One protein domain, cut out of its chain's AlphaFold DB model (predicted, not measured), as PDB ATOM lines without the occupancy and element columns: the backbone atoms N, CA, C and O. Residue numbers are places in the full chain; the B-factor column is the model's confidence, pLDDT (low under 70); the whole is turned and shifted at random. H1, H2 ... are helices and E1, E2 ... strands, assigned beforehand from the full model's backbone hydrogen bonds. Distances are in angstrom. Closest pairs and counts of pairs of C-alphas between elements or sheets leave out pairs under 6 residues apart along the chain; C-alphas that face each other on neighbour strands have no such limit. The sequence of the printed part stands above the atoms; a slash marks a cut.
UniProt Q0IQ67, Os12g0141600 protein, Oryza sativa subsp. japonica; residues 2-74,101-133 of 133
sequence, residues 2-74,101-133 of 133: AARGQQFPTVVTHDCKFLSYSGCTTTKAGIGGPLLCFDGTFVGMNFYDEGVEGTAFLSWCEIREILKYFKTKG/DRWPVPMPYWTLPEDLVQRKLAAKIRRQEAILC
ATOM      1  N   ALA A   2     241.332 284.210 104.705       58.84
ATOM      2  CA  ALA A   2     242.223 283.058 104.525       58.84
ATOM      3  C   ALA A   2     243.635 283.554 104.174       58.84
ATOM      4  O   ALA A   2     243.767 284.531 103.438       58.84
ATOM      5  N   ALA A   3     244.669 282.901 104.709       68.56
ATOM      6  CA  ALA A   3     246.073 283.210 104.440       68.56
ATOM      7  C   ALA A   3     246.723 282.065 103.648       68.56
ATOM      8  O   ALA A   3     246.390 280.900 103.860       68.56
ATOM      9  N   ARG A   4     247.638 282.395 102.730       72.88
ATOM     10  CA  ARG A   4     248.362 281.431 101.888       72.88
ATOM     11  C   ARG A   4     249.761 281.186 102.455       72.88
ATOM     12  O   ARG A   4     250.396 282.126 102.917       72.88
ATOM     13  N   GLY A   5     250.254 279.956 102.348       72.25
ATOM     14  CA  GLY A   5     251.602 279.585 102.767       72.25
ATOM     15  C   GLY A   5     252.019 278.210 102.248       72.25
ATOM     16  O   GLY A   5     251.264 277.554 101.531       72.25
ATOM     17  N   GLN A   6     253.233 277.791 102.601       72.94
ATOM     18  CA  GLN A   6     253.812 276.484 102.271       72.94
ATOM     19  C   GLN A   6     254.247 275.781 103.562       72.94
ATOM     20  O   GLN A   6     254.653 276.448 104.506       72.94
ATOM     21  N   GLN A   7     254.153 274.454 103.629       58.75
ATOM     22  CA  GLN A   7     254.657 273.690 104.775       58.75
ATOM     23  C   GLN A   7     256.187 273.647 104.771       58.75
ATOM     24  O   GLN A   7     256.800 273.485 103.715       58.75
ATOM     25  N   PHE A   8     256.797 273.752 105.947       60.28
ATOM     26  CA  PHE A   8     258.237 273.589 106.116       60.28
ATOM     27  C   PHE A   8     258.554 272.994 107.494       60.28
ATOM     28  O   PHE A   8     257.820 273.244 108.453       60.28
ATOM     29  N   PRO A   9     259.636 272.206 107.621       50.28
ATOM     30  CA  PRO A   9     260.110 271.752 108.923       50.28
ATOM     31  C   PRO A   9     260.653 272.947 109.721       50.28
ATOM     32  O   PRO A   9     261.436 273.748 109.213       50.28
ATOM     33  N   THR A  10     260.230 273.102 110.973       55.19
ATOM     34  CA  THR A  10     260.733 274.132 111.896       55.19
ATOM     35  C   THR A  10     260.867 273.557 113.295       55.19
ATOM     36  O   THR A  10     260.107 272.676 113.686       55.19
ATOM     37  N   VAL A  11     261.863 274.054 114.028       47.69
ATOM     38  CA  VAL A  11     262.070 273.752 115.444       47.69
ATOM     39  C   VAL A  11     261.075 274.581 116.256       47.69
ATOM     40  O   VAL A  11     261.125 275.813 116.254       47.69
ATOM     41  N   VAL A  12     260.144 273.876 116.887       51.72
ATOM     42  CA  VAL A  12     259.044 274.401 117.704       51.72
ATOM     43  C   VAL A  12     259.624 274.960 119.006       51.72
ATOM     44  O   VAL A  12     260.439 274.300 119.645       51.72
ATOM     45  N   THR A  13     259.211 276.156 119.432       51.00
ATOM     46  CA  THR A  13     259.549 276.706 120.766       51.00
ATOM     47  C   THR A  13     258.678 276.137 121.892       51.00
ATOM     48  O   THR A  13     258.775 276.567 123.039       51.00
ATOM     49  N   HIS A  14     257.788 275.206 121.563       53.91
ATOM     50  CA  HIS A  14     256.752 274.672 122.431       53.91
ATOM     51  C   HIS A  14     256.825 273.142 122.408       53.91
ATOM     52  O   HIS A  14     256.963 272.556 121.341       53.91
ATOM     53  N   ASP A  15     256.750 272.498 123.574       53.53
ATOM     54  CA  ASP A  15     257.046 271.065 123.773       53.53
ATOM     55  C   ASP A  15     256.050 270.088 123.111       53.53
ATOM     56  O   ASP A  15     256.165 268.869 123.254       53.53
ATOM     57  N   CYS A  16     255.098 270.587 122.323       63.25
ATOM     58  CA  CYS A  16     254.112 269.744 121.669       63.25
ATOM     59  C   CYS A  16     254.713 269.080 120.419       63.25
ATOM     60  O   CYS A  16     254.618 269.598 119.301       63.25
ATOM     61  N   LYS A  17     255.305 267.889 120.606       69.56
ATOM     62  CA  LYS A  17     255.911 267.037 119.555       69.56
ATOM     63  C   LYS A  17     254.970 266.719 118.376       69.56
ATOM     64  O   LYS A  17     255.429 266.250 117.338       69.56
ATOM     65  N   PHE A  18     253.669 266.954 118.535       79.06
ATOM     66  CA  PHE A  18     252.620 266.609 117.575       79.06
ATOM     67  C   PHE A  18     252.181 267.780 116.682       79.06
ATOM     68  O   PHE A  18     251.359 267.592 115.779       79.06
ATOM     69  N   LEU A  19     252.712 268.988 116.904       84.06
ATOM     70  CA  LEU A  19     252.424 270.141 116.053       84.06
ATOM     71  C   LEU A  19     253.316 270.155 114.808       84.06
ATOM     72  O   LEU A  19     254.530 269.980 114.863       84.06
ATOM     73  N   SER A  20     252.687 270.410 113.664       86.75
ATOM     74  CA  SER A  20     253.349 270.691 112.388       86.75
ATOM     75  C   SER A  20     253.292 272.188 112.077       86.75
ATOM     76  O   SER A  20     252.498 272.910 112.673       86.75
ATOM     77  N   TYR A  21     254.104 272.668 111.130       85.56
ATOM     78  CA  TYR A  21     254.165 274.092 110.778       85.56
ATOM     79  C   TYR A  21     253.787 274.366 109.329       85.56
ATOM     80  O   TYR A  21     254.165 273.657 108.392       85.56
ATOM     81  N   SER A  22     253.030 275.444 109.154       86.25
ATOM     82  CA  SER A  22     252.729 276.035 107.860       86.25
ATOM     83  C   SER A  22     253.277 277.456 107.804       86.25
ATOM     84  O   SER A  22     253.285 278.167 108.804       86.25
ATOM     85  N   GLY A  23     253.663 277.903 106.615       84.88
ATOM     86  CA  GLY A  23     253.980 279.303 106.339       84.88
ATOM     87  C   GLY A  23     252.755 280.202 106.234       84.88
ATOM     88  O   GLY A  23     252.897 281.382 105.932       84.88
ATOM     89  N   CYS A  24     251.548 279.665 106.432       85.06
ATOM     90  CA  CYS A  24     250.354 280.489 106.542       85.06
ATOM     91  C   CYS A  24     250.480 281.328 107.812       85.06
ATOM     92  O   CYS A  24     250.871 280.811 108.850       85.06
ATOM     93  N   THR A  25     250.144 282.612 107.758       83.25
ATOM     94  CA  THR A  25     250.130 283.457 108.957       83.25
ATOM     95  C   THR A  25     248.701 283.617 109.447       83.25
ATOM     96  O   THR A  25     247.835 284.103 108.719       83.25
ATOM     97  N   THR A  26     248.457 283.237 110.695       80.56
ATOM     98  CA  THR A  26     247.187 283.462 111.380       80.56
ATOM     99  C   THR A  26     247.387 284.410 112.555       80.56
ATOM    100  O   THR A  26     248.490 284.589 113.068       80.56
ATOM    101  N   THR A  27     246.315 285.082 112.964       83.31
ATOM    102  CA  THR A  27     246.298 285.798 114.241       83.31
ATOM    103  C   THR A  27     245.796 284.858 115.331       83.31
ATOM    104  O   THR A  27     245.272 283.783 115.042       83.31
ATOM    105  N   LYS A  28     245.838 285.297 116.589       80.69
ATOM    106  CA  LYS A  28     245.222 284.568 117.705       80.69
ATOM    107  C   LYS A  28     243.738 284.222 117.468       80.69
ATOM    108  O   LYS A  28     243.249 283.229 117.987       80.69
ATOM    109  N   ALA A  29     243.024 285.004 116.655       83.19
ATOM    110  CA  ALA A  29     241.637 284.711 116.283       83.19
ATOM    111  C   ALA A  29     241.490 283.503 115.334       83.19
ATOM    112  O   ALA A  29     240.381 283.021 115.133       83.19
ATOM    113  N   GLY A  30     242.585 283.033 114.730       86.31
ATOM    114  CA  GLY A  30     242.614 281.869 113.846       86.31
ATOM    115  C   GLY A  30     242.732 280.527 114.570       86.31
ATOM    116  O   GLY A  30     242.595 279.502 113.907       86.31
ATOM    117  N   ILE A  31     242.967 280.520 115.891       87.81
ATOM    118  CA  ILE A  31     243.046 279.294 116.701       87.81
ATOM    119  C   ILE A  31     241.762 278.480 116.528       87.81
ATOM    120  O   ILE A  31     240.661 279.026 116.581       87.81
ATOM    121  N   GLY A  32     241.900 277.171 116.327       87.88
ATOM    122  CA  GLY A  32     240.756 276.278 116.140       87.88
ATOM    123  C   GLY A  32     240.140 276.337 114.737       87.88
ATOM    124  O   GLY A  32     239.311 275.499 114.393       87.88
ATOM    125  N   GLY A  33     240.545 277.298 113.901       92.50
ATOM    126  CA  GLY A  33     240.120 277.377 112.508       92.50
ATOM    127  C   GLY A  33     240.767 276.289 111.639       92.50
ATOM    128  O   GLY A  33     241.845 275.793 111.976       92.50
ATOM    129  N   PRO A  34     240.152 275.919 110.504       94.19
ATOM    130  CA  PRO A  34     240.710 274.910 109.613       94.19
ATOM    131  C   PRO A  34     241.943 275.428 108.860       94.19
ATOM    132  O   PRO A  34     241.980 276.575 108.403       94.19
ATOM    133  N   LEU A  35     242.921 274.545 108.672       93.00
ATOM    134  CA  LEU A  35     243.984 274.670 107.682       93.00
ATOM    135  C   LEU A  35     243.612 273.818 106.466       93.00
ATOM    136  O   LEU A  35     243.376 272.616 106.597       93.00
ATOM    137  N   LEU A  36     243.562 274.441 105.290       93.69
ATOM    138  CA  LEU A  36     243.148 273.804 104.040       93.69
ATOM    139  C   LEU A  36     244.280 273.839 103.005       93.69
ATOM    140  O   LEU A  36     245.020 274.821 102.920       93.69
ATOM    141  N   CYS A  37     244.375 272.794 102.186       90.12
ATOM    142  CA  CYS A  37     245.133 272.808 100.934       90.12
ATOM    143  C   CYS A  37     244.414 273.653  99.861       90.12
ATOM    144  O   CYS A  37     243.249 274.024 100.015       90.12
ATOM    145  N   PHE A  38     245.097 273.950  98.747       88.56
ATOM    146  CA  PHE A  38     244.519 274.741  97.642       88.56
ATOM    147  C   PHE A  38     243.289 274.099  96.990       88.56
ATOM    148  O   PHE A  38     242.463 274.806  96.423       88.56
ATOM    149  N   ASP A  39     243.168 272.778  97.076       93.12
ATOM    150  CA  ASP A  39     242.021 271.996  96.612       93.12
ATOM    151  C   ASP A  39     240.864 271.954  97.630       93.12
ATOM    152  O   ASP A  39     239.846 271.314  97.382       93.12
ATOM    153  N   GLY A  40     241.004 272.628  98.777       90.38
ATOM    154  CA  GLY A  40     240.029 272.612  99.865       90.38
ATOM    155  C   GLY A  40     240.151 271.406 100.800       90.38
ATOM    156  O   GLY A  40     239.358 271.298 101.736       90.38
ATOM    157  N   THR A  41     241.136 270.523 100.603       94.38
ATOM    158  CA  THR A  41     241.360 269.376 101.489       94.38
ATOM    159  C   THR A  41     241.748 269.849 102.889       94.38
ATOM    160  O   THR A  41     242.656 270.665 103.050       94.38
ATOM    161  N   PHE A  42     241.073 269.323 103.913       94.25
ATOM    162  CA  PHE A  42     241.385 269.612 105.312       94.25
ATOM    163  C   PHE A  42     242.715 268.971 105.718       94.25
ATOM    164  O   PHE A  42     242.868 267.751 105.685       94.25
ATOM    165  N   VAL A  43     243.664 269.806 106.132       94.06
ATOM    166  CA  VAL A  43     245.005 269.386 106.559       94.06
ATOM    167  C   VAL A  43     245.074 269.244 108.075       94.06
ATOM    168  O   VAL A  43     245.746 268.351 108.593       94.06
ATOM    169  N   GLY A  44     244.388 270.127 108.796       94.00
ATOM    170  CA  GLY A  44     244.479 270.203 110.242       94.00
ATOM    171  C   GLY A  44     243.798 271.437 110.807       94.00
ATOM    172  O   GLY A  44     243.083 272.155 110.110       94.00
ATOM    173  N   MET A  45     244.032 271.684 112.087       94.06
ATOM    174  CA  MET A  45     243.453 272.803 112.820       94.06
ATOM    175  C   MET A  45     244.558 273.760 113.257       94.06
ATOM    176  O   MET A  45     245.574 273.315 113.788       94.06
ATOM    177  N   ASN A  46     244.367 275.056 113.021       90.69
ATOM    178  CA  ASN A  46     245.356 276.084 113.321       90.69
ATOM    179  C   ASN A  46     245.572 276.224 114.830       90.69
ATOM    180  O   ASN A  46     244.624 276.293 115.619       90.69
ATOM    181  N   PHE A  47     246.841 276.351 115.190       84.81
ATOM    182  CA  PHE A  47     247.340 276.751 116.495       84.81
ATOM    183  C   PHE A  47     248.018 278.112 116.368       84.81
ATOM    184  O   PHE A  47     248.407 278.532 115.283       84.81
ATOM    185  N   TYR A  48     248.151 278.824 117.478       78.94
ATOM    186  CA  TYR A  48     248.808 280.125 117.490       78.94
ATOM    187  C   TYR A  48     250.052 280.067 118.356       78.94
ATOM    188  O   TYR A  48     249.988 279.684 119.521       78.94
ATOM    189  N   ASP A  49     251.157 280.489 117.764       74.88
ATOM    190  CA  ASP A  49     252.459 280.592 118.397       74.88
ATOM    191  C   ASP A  49     252.985 282.003 118.106       74.88
ATOM    192  O   ASP A  49     253.205 282.369 116.952       74.88
ATOM    193  N   GLU A  50     253.127 282.827 119.149       69.38
ATOM    194  CA  GLU A  50     253.634 284.205 119.019       69.38
ATOM    195  C   GLU A  50     255.106 284.250 118.598       69.38
ATOM    196  O   GLU A  50     255.590 285.287 118.139       69.38
ATOM    197  N   GLY A  51     255.826 283.147 118.802       66.12
ATOM    198  CA  GLY A  51     257.264 283.054 118.656       66.12
ATOM    199  C   GLY A  51     257.735 282.671 117.260       66.12
ATOM    200  O   GLY A  51     258.926 282.838 116.999       66.12
ATOM    201  N   VAL A  52     256.864 282.188 116.366       67.56
ATOM    202  CA  VAL A  52     257.268 281.584 115.082       67.56
ATOM    203  C   VAL A  52     256.621 282.289 113.885       67.56
ATOM    204  O   VAL A  52     255.436 282.609 113.891       67.56
ATOM    205  N   GLU A  53     257.406 282.527 112.827       71.44
ATOM    206  CA  GLU A  53     256.862 282.965 111.539       71.44
ATOM    207  C   GLU A  53     256.070 281.819 110.898       71.44
ATOM    208  O   GLU A  53     256.607 280.741 110.656       71.44
ATOM    209  N   GLY A  54     254.783 282.053 110.633       79.25
ATOM    210  CA  GLY A  54     253.863 281.033 110.139       79.25
ATOM    211  C   GLY A  54     252.769 280.705 111.152       79.25
ATOM    212  O   GLY A  54     252.287 281.571 111.882       79.25
ATOM    213  N   THR A  55     252.293 279.466 111.140       84.38
ATOM    214  CA  THR A  55     251.212 278.978 112.002       84.38
ATOM    215  C   THR A  55     251.429 277.494 112.242       84.38
ATOM    216  O   THR A  55     251.451 276.699 111.293       84.38
ATOM    217  N   ALA A  56     251.604 277.146 113.516       86.31
ATOM    218  CA  ALA A  56     251.563 275.766 113.968       86.31
ATOM    219  C   ALA A  56     250.159 275.198 113.732       86.31
ATOM    220  O   ALA A  56     249.169 275.925 113.769       86.31
ATOM    221  N   PHE A  57     250.042 273.903 113.501       89.38
ATOM    222  CA  PHE A  57     248.755 273.247 113.354       89.38
ATOM    223  C   PHE A  57     248.826 271.808 113.850       89.38
ATOM    224  O   PHE A  57     249.860 271.145 113.746       89.38
ATOM    225  N   LEU A  58     247.699 271.313 114.354       90.38
ATOM    226  CA  LEU A  58     247.534 269.900 114.662       90.38
ATOM    227  C   LEU A  58     246.999 269.198 113.421       90.38
ATOM    228  O   LEU A  58     245.981 269.613 112.858       90.38
ATOM    229  N   SER A  59     247.704 268.163 112.971       91.56
ATOM    230  CA  SER A  59     247.343 267.465 111.740       91.56
ATOM    231  C   SER A  59     246.016 266.714 111.880       91.56
ATOM    232  O   SER A  59     245.617 266.293 112.968       91.56
ATOM    233  N   TRP A  60     245.343 266.492 110.752       92.88
ATOM    234  CA  TRP A  60     244.161 265.634 110.680       92.88
ATOM    235  C   TRP A  60     244.402 264.231 111.266       92.88
ATOM    236  O   TRP A  60     243.503 263.677 111.899       92.88
ATOM    237  N   CYS A  61     245.599 263.662 111.081       90.81
ATOM    238  CA  CYS A  61     245.946 262.347 111.618       90.81
ATOM    239  C   CYS A  61     245.849 262.327 113.147       90.81
ATOM    240  O   CYS A  61     245.169 261.457 113.690       90.81
ATOM    241  N   GLU A  62     246.432 263.325 113.813       89.00
ATOM    242  CA  GLU A  62     246.394 263.438 115.275       89.00
ATOM    243  C   GLU A  62     244.983 263.755 115.781       89.00
ATOM    244  O   GLU A  62     244.484 263.100 116.696       89.00
ATOM    245  N   ILE A  63     244.278 264.691 115.126       90.88
ATOM    246  CA  ILE A  63     242.879 265.024 115.451       90.88
ATOM    247  C   ILE A  63     242.005 263.765 115.421       90.88
ATOM    248  O   ILE A  63     241.166 263.565 116.299       90.88
ATOM    249  N   ARG A  64     242.202 262.888 114.434       91.06
ATOM    250  CA  ARG A  64     241.422 261.657 114.309       91.06
ATOM    251  C   ARG A  64     241.651 260.700 115.479       91.06
ATOM    252  O   ARG A  64     240.680 260.103 115.943       91.06
ATOM    253  N   GLU A  65     242.884 260.542 115.959       87.88
ATOM    254  CA  GLU A  65     243.167 259.681 117.116       87.88
ATOM    255  C   GLU A  65     242.575 260.259 118.411       87.88
ATOM    256  O   GLU A  65     241.937 259.527 119.171       87.88
ATOM    257  N   ILE A  66     242.650 261.583 118.596       86.06
ATOM    258  CA  ILE A  66     241.993 262.290 119.709       86.06
ATOM    259  C   ILE A  66     240.473 262.066 119.680       86.06
ATOM    260  O   ILE A  66     239.855 261.702 120.683       86.06
ATOM    261  N   LEU A  67     239.844 262.243 118.514       88.31
ATOM    262  CA  LEU A  67     238.397 262.074 118.367       88.31
ATOM    263  C   LEU A  67     237.947 260.622 118.579       88.31
ATOM    264  O   LEU A  67     236.867 260.399 119.128       88.31
ATOM    265  N   LYS A  68     238.755 259.625 118.185       88.19
ATOM    266  CA  LYS A  68     238.473 258.210 118.486       88.19
ATOM    267  C   LYS A  68     238.395 257.972 119.991       88.19
ATOM    268  O   LYS A  68     237.452 257.319 120.435       88.19
ATOM    269  N   TYR A  69     239.331 258.528 120.761       81.94
ATOM    270  CA  TYR A  69     239.300 258.419 122.216       81.94
ATOM    271  C   TYR A  69     238.018 259.025 122.801       81.94
ATOM    272  O   TYR A  69     237.266 258.328 123.488       81.94
ATOM    273  N   PHE A  70     237.696 260.278 122.461       80.88
ATOM    274  CA  PHE A  70     236.500 260.939 122.997       80.88
ATOM    275  C   PHE A  70     235.194 260.251 122.590       80.88
ATOM    276  O   PHE A  70     234.265 260.178 123.396       80.88
ATOM    277  N   LYS A  71     235.137 259.663 121.388       81.75
ATOM    278  CA  LYS A  71     234.001 258.835 120.963       81.75
ATOM    279  C   LYS A  71     233.778 257.641 121.896       81.75
ATOM    280  O   LYS A  71     232.635 257.267 122.134       81.75
ATOM    281  N   THR A  72     234.852 257.040 122.409       74.81
ATOM    282  CA  THR A  72     234.772 255.893 123.328       74.81
ATOM    283  C   THR A  72     234.557 256.294 124.787       74.81
ATOM    284  O   THR A  72     233.896 255.560 125.518       74.81
ATOM    285  N   LYS A  73     235.046 257.469 125.213       66.88
ATOM    286  CA  LYS A  73     234.930 257.919 126.611       66.88
ATOM    287  C   LYS A  73     233.509 258.372 126.991       66.88
ATOM    288  O   LYS A  73     233.112 258.217 128.139       66.88
ATOM    289  N   GLY A  74     232.710 258.845 126.028       53.25
ATOM    290  CA  GLY A  74     231.343 259.354 126.242       53.25
ATOM    291  C   GLY A  74     230.262 258.329 126.631       53.25
ATOM    292  O   GLY A  74     229.097 258.706 126.721       53.25
ATOM    293  N   ASP A 101     249.494 270.159 127.478       62.12
ATOM    294  CA  ASP A 101     249.892 271.430 126.888       62.12
ATOM    295  C   ASP A 101     248.751 272.438 127.084       62.12
ATOM    296  O   ASP A 101     247.841 272.597 126.267       62.12
ATOM    297  N   ARG A 102     248.757 273.101 128.241       56.28
ATOM    298  CA  ARG A 102     247.843 274.189 128.562       56.28
ATOM    299  C   ARG A 102     248.451 275.458 128.012       56.28
ATOM    300  O   ARG A 102     249.246 276.118 128.678       56.28
ATOM    301  N   TRP A 103     248.043 275.821 126.802       59.34
ATOM    302  CA  TRP A 103     248.384 277.144 126.311       59.34
ATOM    303  C   TRP A 103     247.643 278.184 127.143       59.34
ATOM    304  O   TRP A 103     246.413 278.092 127.247       59.34
ATOM    305  N   PRO A 104     248.330 279.190 127.720       52.69
ATOM    306  CA  PRO A 104     247.625 280.340 128.232       52.69
ATOM    307  C   PRO A 104     246.908 280.923 127.021       52.69
ATOM    308  O   PRO A 104     247.533 281.444 126.103       52.69
ATOM    309  N   VAL A 105     245.591 280.777 126.967       51.97
ATOM    310  CA  VAL A 105     244.771 281.601 126.094       51.97
ATOM    311  C   VAL A 105     244.663 282.906 126.870       51.97
ATOM    312  O   VAL A 105     243.950 282.918 127.876       51.97
ATOM    313  N   PRO A 106     245.378 283.999 126.500       50.72
ATOM    314  CA  PRO A 106     245.203 285.255 127.203       50.72
ATOM    315  C   PRO A 106     243.718 285.562 127.243       50.72
ATOM    316  O   PRO A 106     243.060 285.412 126.203       50.72
ATOM    317  N   MET A 107     243.211 285.968 128.408       46.97
ATOM    318  CA  MET A 107     241.835 286.437 128.502       46.97
ATOM    319  C   MET A 107     241.574 287.408 127.348       46.97
ATOM    320  O   MET A 107     242.465 288.187 127.013       46.97
ATOM    321  N   PRO A 108     240.423 287.350 126.672       52.38
ATOM    322  CA  PRO A 108     240.098 288.378 125.698       52.38
ATOM    323  C   PRO A 108     240.126 289.739 126.412       52.38
ATOM    324  O   PRO A 108     239.364 289.971 127.345       52.38
ATOM    325  N   TYR A 109     241.045 290.618 126.010       61.12
ATOM    326  CA  TYR A 109     241.144 291.998 126.485       61.12
ATOM    327  C   TYR A 109     241.329 292.915 125.274       61.12
ATOM    328  O   TYR A 109     241.904 292.517 124.259       61.12
ATOM    329  N   TRP A 110     240.820 294.141 125.366       62.22
ATOM    330  CA  TRP A 110     241.033 295.163 124.345       62.22
ATOM    331  C   TRP A 110     242.439 295.743 124.498       62.22
ATOM    332  O   TRP A 110     242.870 296.032 125.612       62.22
ATOM    333  N   THR A 111     243.169 295.885 123.393       62.84
ATOM    334  CA  THR A 111     244.561 296.355 123.390       62.84
ATOM    335  C   THR A 111     244.701 297.478 122.380       62.84
ATOM    336  O   THR A 111     244.111 297.412 121.300       62.84
ATOM    337  N   LEU A 112     245.498 298.492 122.714       74.94
ATOM    338  CA  LEU A 112     245.859 299.527 121.757       74.94
ATOM    339  C   LEU A 112     246.906 298.980 120.766       74.94
ATOM    340  O   LEU A 112     247.654 298.053 121.110       74.94
ATOM    341  N   PRO A 113     246.967 299.507 119.530       72.88
ATOM    342  CA  PRO A 113     247.937 299.073 118.526       72.88
ATOM    343  C   PRO A 113     249.403 299.190 118.969       72.88
ATOM    344  O   PRO A 113     250.206 298.334 118.596       72.88
ATOM    345  N   GLU A 114     249.766 300.191 119.781       74.25
ATOM    346  CA  GLU A 114     251.150 300.347 120.255       74.25
ATOM    347  C   GLU A 114     251.575 299.205 121.196       74.25
ATOM    348  O   GLU A 114     252.697 298.692 121.101       74.25
ATOM    349  N   ASP A 115     250.654 298.725 122.037       70.50
ATOM    350  CA  ASP A 115     250.903 297.632 122.984       70.50
ATOM    351  C   ASP A 115     251.176 296.297 122.275       70.50
ATOM    352  O   ASP A 115     251.921 295.448 122.776       70.50
ATOM    353  N   LEU A 116     250.594 296.096 121.086       68.31
ATOM    354  CA  LEU A 116     250.838 294.912 120.256       68.31
ATOM    355  C   LEU A 116     252.280 294.869 119.743       68.31
ATOM    356  O   LEU A 116     252.882 293.793 119.702       68.31
ATOM    357  N   VAL A 117     252.845 296.021 119.370       73.31
ATOM    358  CA  VAL A 117     254.234 296.117 118.893       73.31
ATOM    359  C   VAL A 117     255.202 295.781 120.025       73.31
ATOM    360  O   VAL A 117     256.097 294.956 119.838       73.31
ATOM    361  N   GLN A 118     254.981 296.343 121.217       69.75
ATOM    362  CA  GLN A 118     255.829 296.061 122.377       69.75
ATOM    363  C   GLN A 118     255.768 294.595 122.813       69.75
ATOM    364  O   GLN A 118     256.803 293.998 123.102       69.75
ATOM    365  N   ARG A 119     254.583 293.973 122.800       68.12
ATOM    366  CA  ARG A 119     254.433 292.545 123.135       68.12
ATOM    367  C   ARG A 119     255.153 291.634 122.152       68.12
ATOM    368  O   ARG A 119     255.838 290.714 122.588       68.12
ATOM    369  N   LYS A 120     255.048 291.911 120.847       67.00
ATOM    370  CA  LYS A 120     255.796 291.172 119.817       67.00
ATOM    371  C   LYS A 120     257.305 291.312 120.015       67.00
ATOM    372  O   LYS A 120     258.028 290.326 119.891       67.00
ATOM    373  N   LEU A 121     257.775 292.509 120.372       71.38
ATOM    374  CA  LEU A 121     259.184 292.747 120.682       71.38
ATOM    375  C   LEU A 121     259.626 291.954 121.924       71.38
ATOM    376  O   LEU A 121     260.638 291.262 121.881       71.38
ATOM    377  N   ALA A 122     258.834 291.987 122.999       68.06
ATOM    378  CA  ALA A 122     259.105 291.254 124.234       68.06
ATOM    379  C   ALA A 122     259.093 289.729 124.029       68.06
ATOM    380  O   ALA A 122     259.947 289.029 124.569       68.06
ATOM    381  N   ALA A 123     258.168 289.202 123.219       63.81
ATOM    382  CA  ALA A 123     258.147 287.791 122.834       63.81
ATOM    383  C   ALA A 123     259.411 287.399 122.047       63.81
ATOM    384  O   ALA A 123     260.000 286.352 122.312       63.81
ATOM    385  N   LYS A 124     259.875 288.272 121.143       64.12
ATOM    386  CA  LYS A 124     261.114 288.071 120.378       64.12
ATOM    387  C   LYS A 124     262.369 288.097 121.261       64.12
ATOM    388  O   LYS A 124     263.265 287.289 121.040       64.12
ATOM    389  N   ILE A 125     262.413 288.973 122.270       63.34
ATOM    390  CA  ILE A 125     263.520 289.069 123.241       63.34
ATOM    391  C   ILE A 125     263.584 287.818 124.127       63.34
ATOM    392  O   ILE A 125     264.631 287.180 124.182       63.34
ATOM    393  N   ARG A 126     262.455 287.396 124.722       58.94
ATOM    394  CA  ARG A 126     262.380 286.160 125.534       58.94
ATOM    395  C   ARG A 126     262.901 284.925 124.785       58.94
ATOM    396  O   ARG A 126     263.456 284.017 125.392       58.94
ATOM    397  N   ARG A 127     262.739 284.890 123.459       54.19
ATOM    398  CA  ARG A 127     263.218 283.799 122.599       54.19
ATOM    399  C   ARG A 127     264.735 283.811 122.386       54.19
ATOM    400  O   ARG A 127     265.323 282.738 122.316       54.19
ATOM    401  N   GLN A 128     265.369 284.980 122.270       51.00
ATOM    402  CA  GLN A 128     266.835 285.041 122.168       51.00
ATOM    403  C   GLN A 128     267.491 284.479 123.428       51.00
ATOM    404  O   GLN A 128     268.450 283.723 123.322       51.00
ATOM    405  N   GLU A 129     266.929 284.784 124.595       48.41
ATOM    406  CA  GLU A 129     267.419 284.270 125.876       48.41
ATOM    407  C   GLU A 129     267.228 282.749 126.000       48.41
ATOM    408  O   GLU A 129     268.129 282.069 126.475       48.41
ATOM    409  N   ALA A 130     266.121 282.191 125.493       47.31
ATOM    410  CA  ALA A 130     265.846 280.749 125.541       47.31
ATOM    411  C   ALA A 130     266.657 279.889 124.542       47.31
ATOM    412  O   ALA A 130     266.762 278.686 124.738       47.31
ATOM    413  N   ILE A 131     267.210 280.472 123.468       42.81
ATOM    414  CA  ILE A 131     268.059 279.763 122.480       42.81
ATOM    415  C   ILE A 131     269.544 279.755 122.908       42.81
ATOM    416  O   ILE A 131     270.341 278.983 122.381       42.81
ATOM    417  N   LEU A 132     269.925 280.628 123.845       42.62
ATOM    418  CA  LEU A 132     271.299 280.798 124.336       42.62
ATOM    419  C   LEU A 132     271.612 279.987 125.613       42.62
ATOM    420  O   LEU A 132     272.717 280.118 126.141       42.62
ATOM    421  N   CYS A 133     270.676 279.172 126.107       39.03
ATOM    422  CA  CYS A 133     270.857 278.239 127.228       39.03
ATOM    423  C   CYS A 133     270.818 276.791 126.736       39.03
ATOM    424  O   CYS A 133     271.558 275.972 127.324       39.03
TER     425      CYS A 133
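This is residues 2 to 74 and 101 to 133 of the 133 residues of the protein "Os12g0141600 protein" of Oryza sativa subsp. japonica (UniProt Q0IQ67). A small, twisted sheet of four short strands stands between two helices at opposite ends of the domain: H1 follows directly on E4 and sticks out with residues 65 to 73, while H2 stands off beyond the other end of the sheet, reached through the unnamed stretch of residues 101 to 112. A second long unnamed stretch, residues 2 to 18, leads into E1. The printed part has 106 residues, with the named elements in the order E1, E2, E3, E4, H1, H2; the class is mixed, helices and strands, with under half of the residues, 50, in named elements. The sheet runs E1, E4, E3, E2, all antiparallel. The whole is only just compact, close to loose, with a radius of gyration of the C-alphas of 15.5 A and spans of 44 by 32 by 32 A.

E1, residues 19 to 22, is an edge strand and the antiparallel neighbour of E4, residues 55 to 59, at 128 degrees; N 20 and O 57 are 2.9 A apart, within hydrogen-bond range. E2, residues 34 to 36, is the other edge strand and forms a hairpin with E3, residues 42 to 46, with N 35 and O 44 2.8 A apart. E3 and E4 form a second hairpin, with N 45 and O 58 2.9 A apart. E2, E3 and E4 are a meander, each strand the antiparallel neighbour of the one before; with E1 beside E4 the four strands make a Greek key, a meander whose last strand also has the strand before the meander as antiparallel neighbour. The sheet is only just strongly twisted, its C-alphas lying up to 4.3 A off the best plane. H1, residues 60 to 73, is on the sheet and over E3, at a height over the sheet of 13.7 A, and stands up from it at 72 degrees; the closest C-alphas of E3 and H1, those of Gly 44 and Trp 60, are 4.6 A apart. H2, residues 113 to 131, is not on the sheet and is apart from its four strands and from H1. In H1 every O i to N i+4 pair is within hydrogen-bond range, in H2 14 of 15.

E1 begins at C-alpha 19, (252.424, 270.141, 116.053). E3 measures 11.0 A and E4 12.1 A from first to last C-alpha. H1 measures 20.0 A from C-alpha 60 at (244.161, 265.634, 110.680), and H2 28.2 A, ending at C-alpha 131, (268.059, 279.763, 122.480).

The C-alphas farthest apart, those of Thr 72 and Glu 114, are 47.5 A apart. Residues 75 to 100 are not printed; C-alphas 74 and 101 are 22.1 A apart across this cut. The link E1 to E2 is long. Mean pLDDT of the printed part is 73.3; 45 residues are under 70, among them residues 7 to 17, 101 to 111 and 122 to 133.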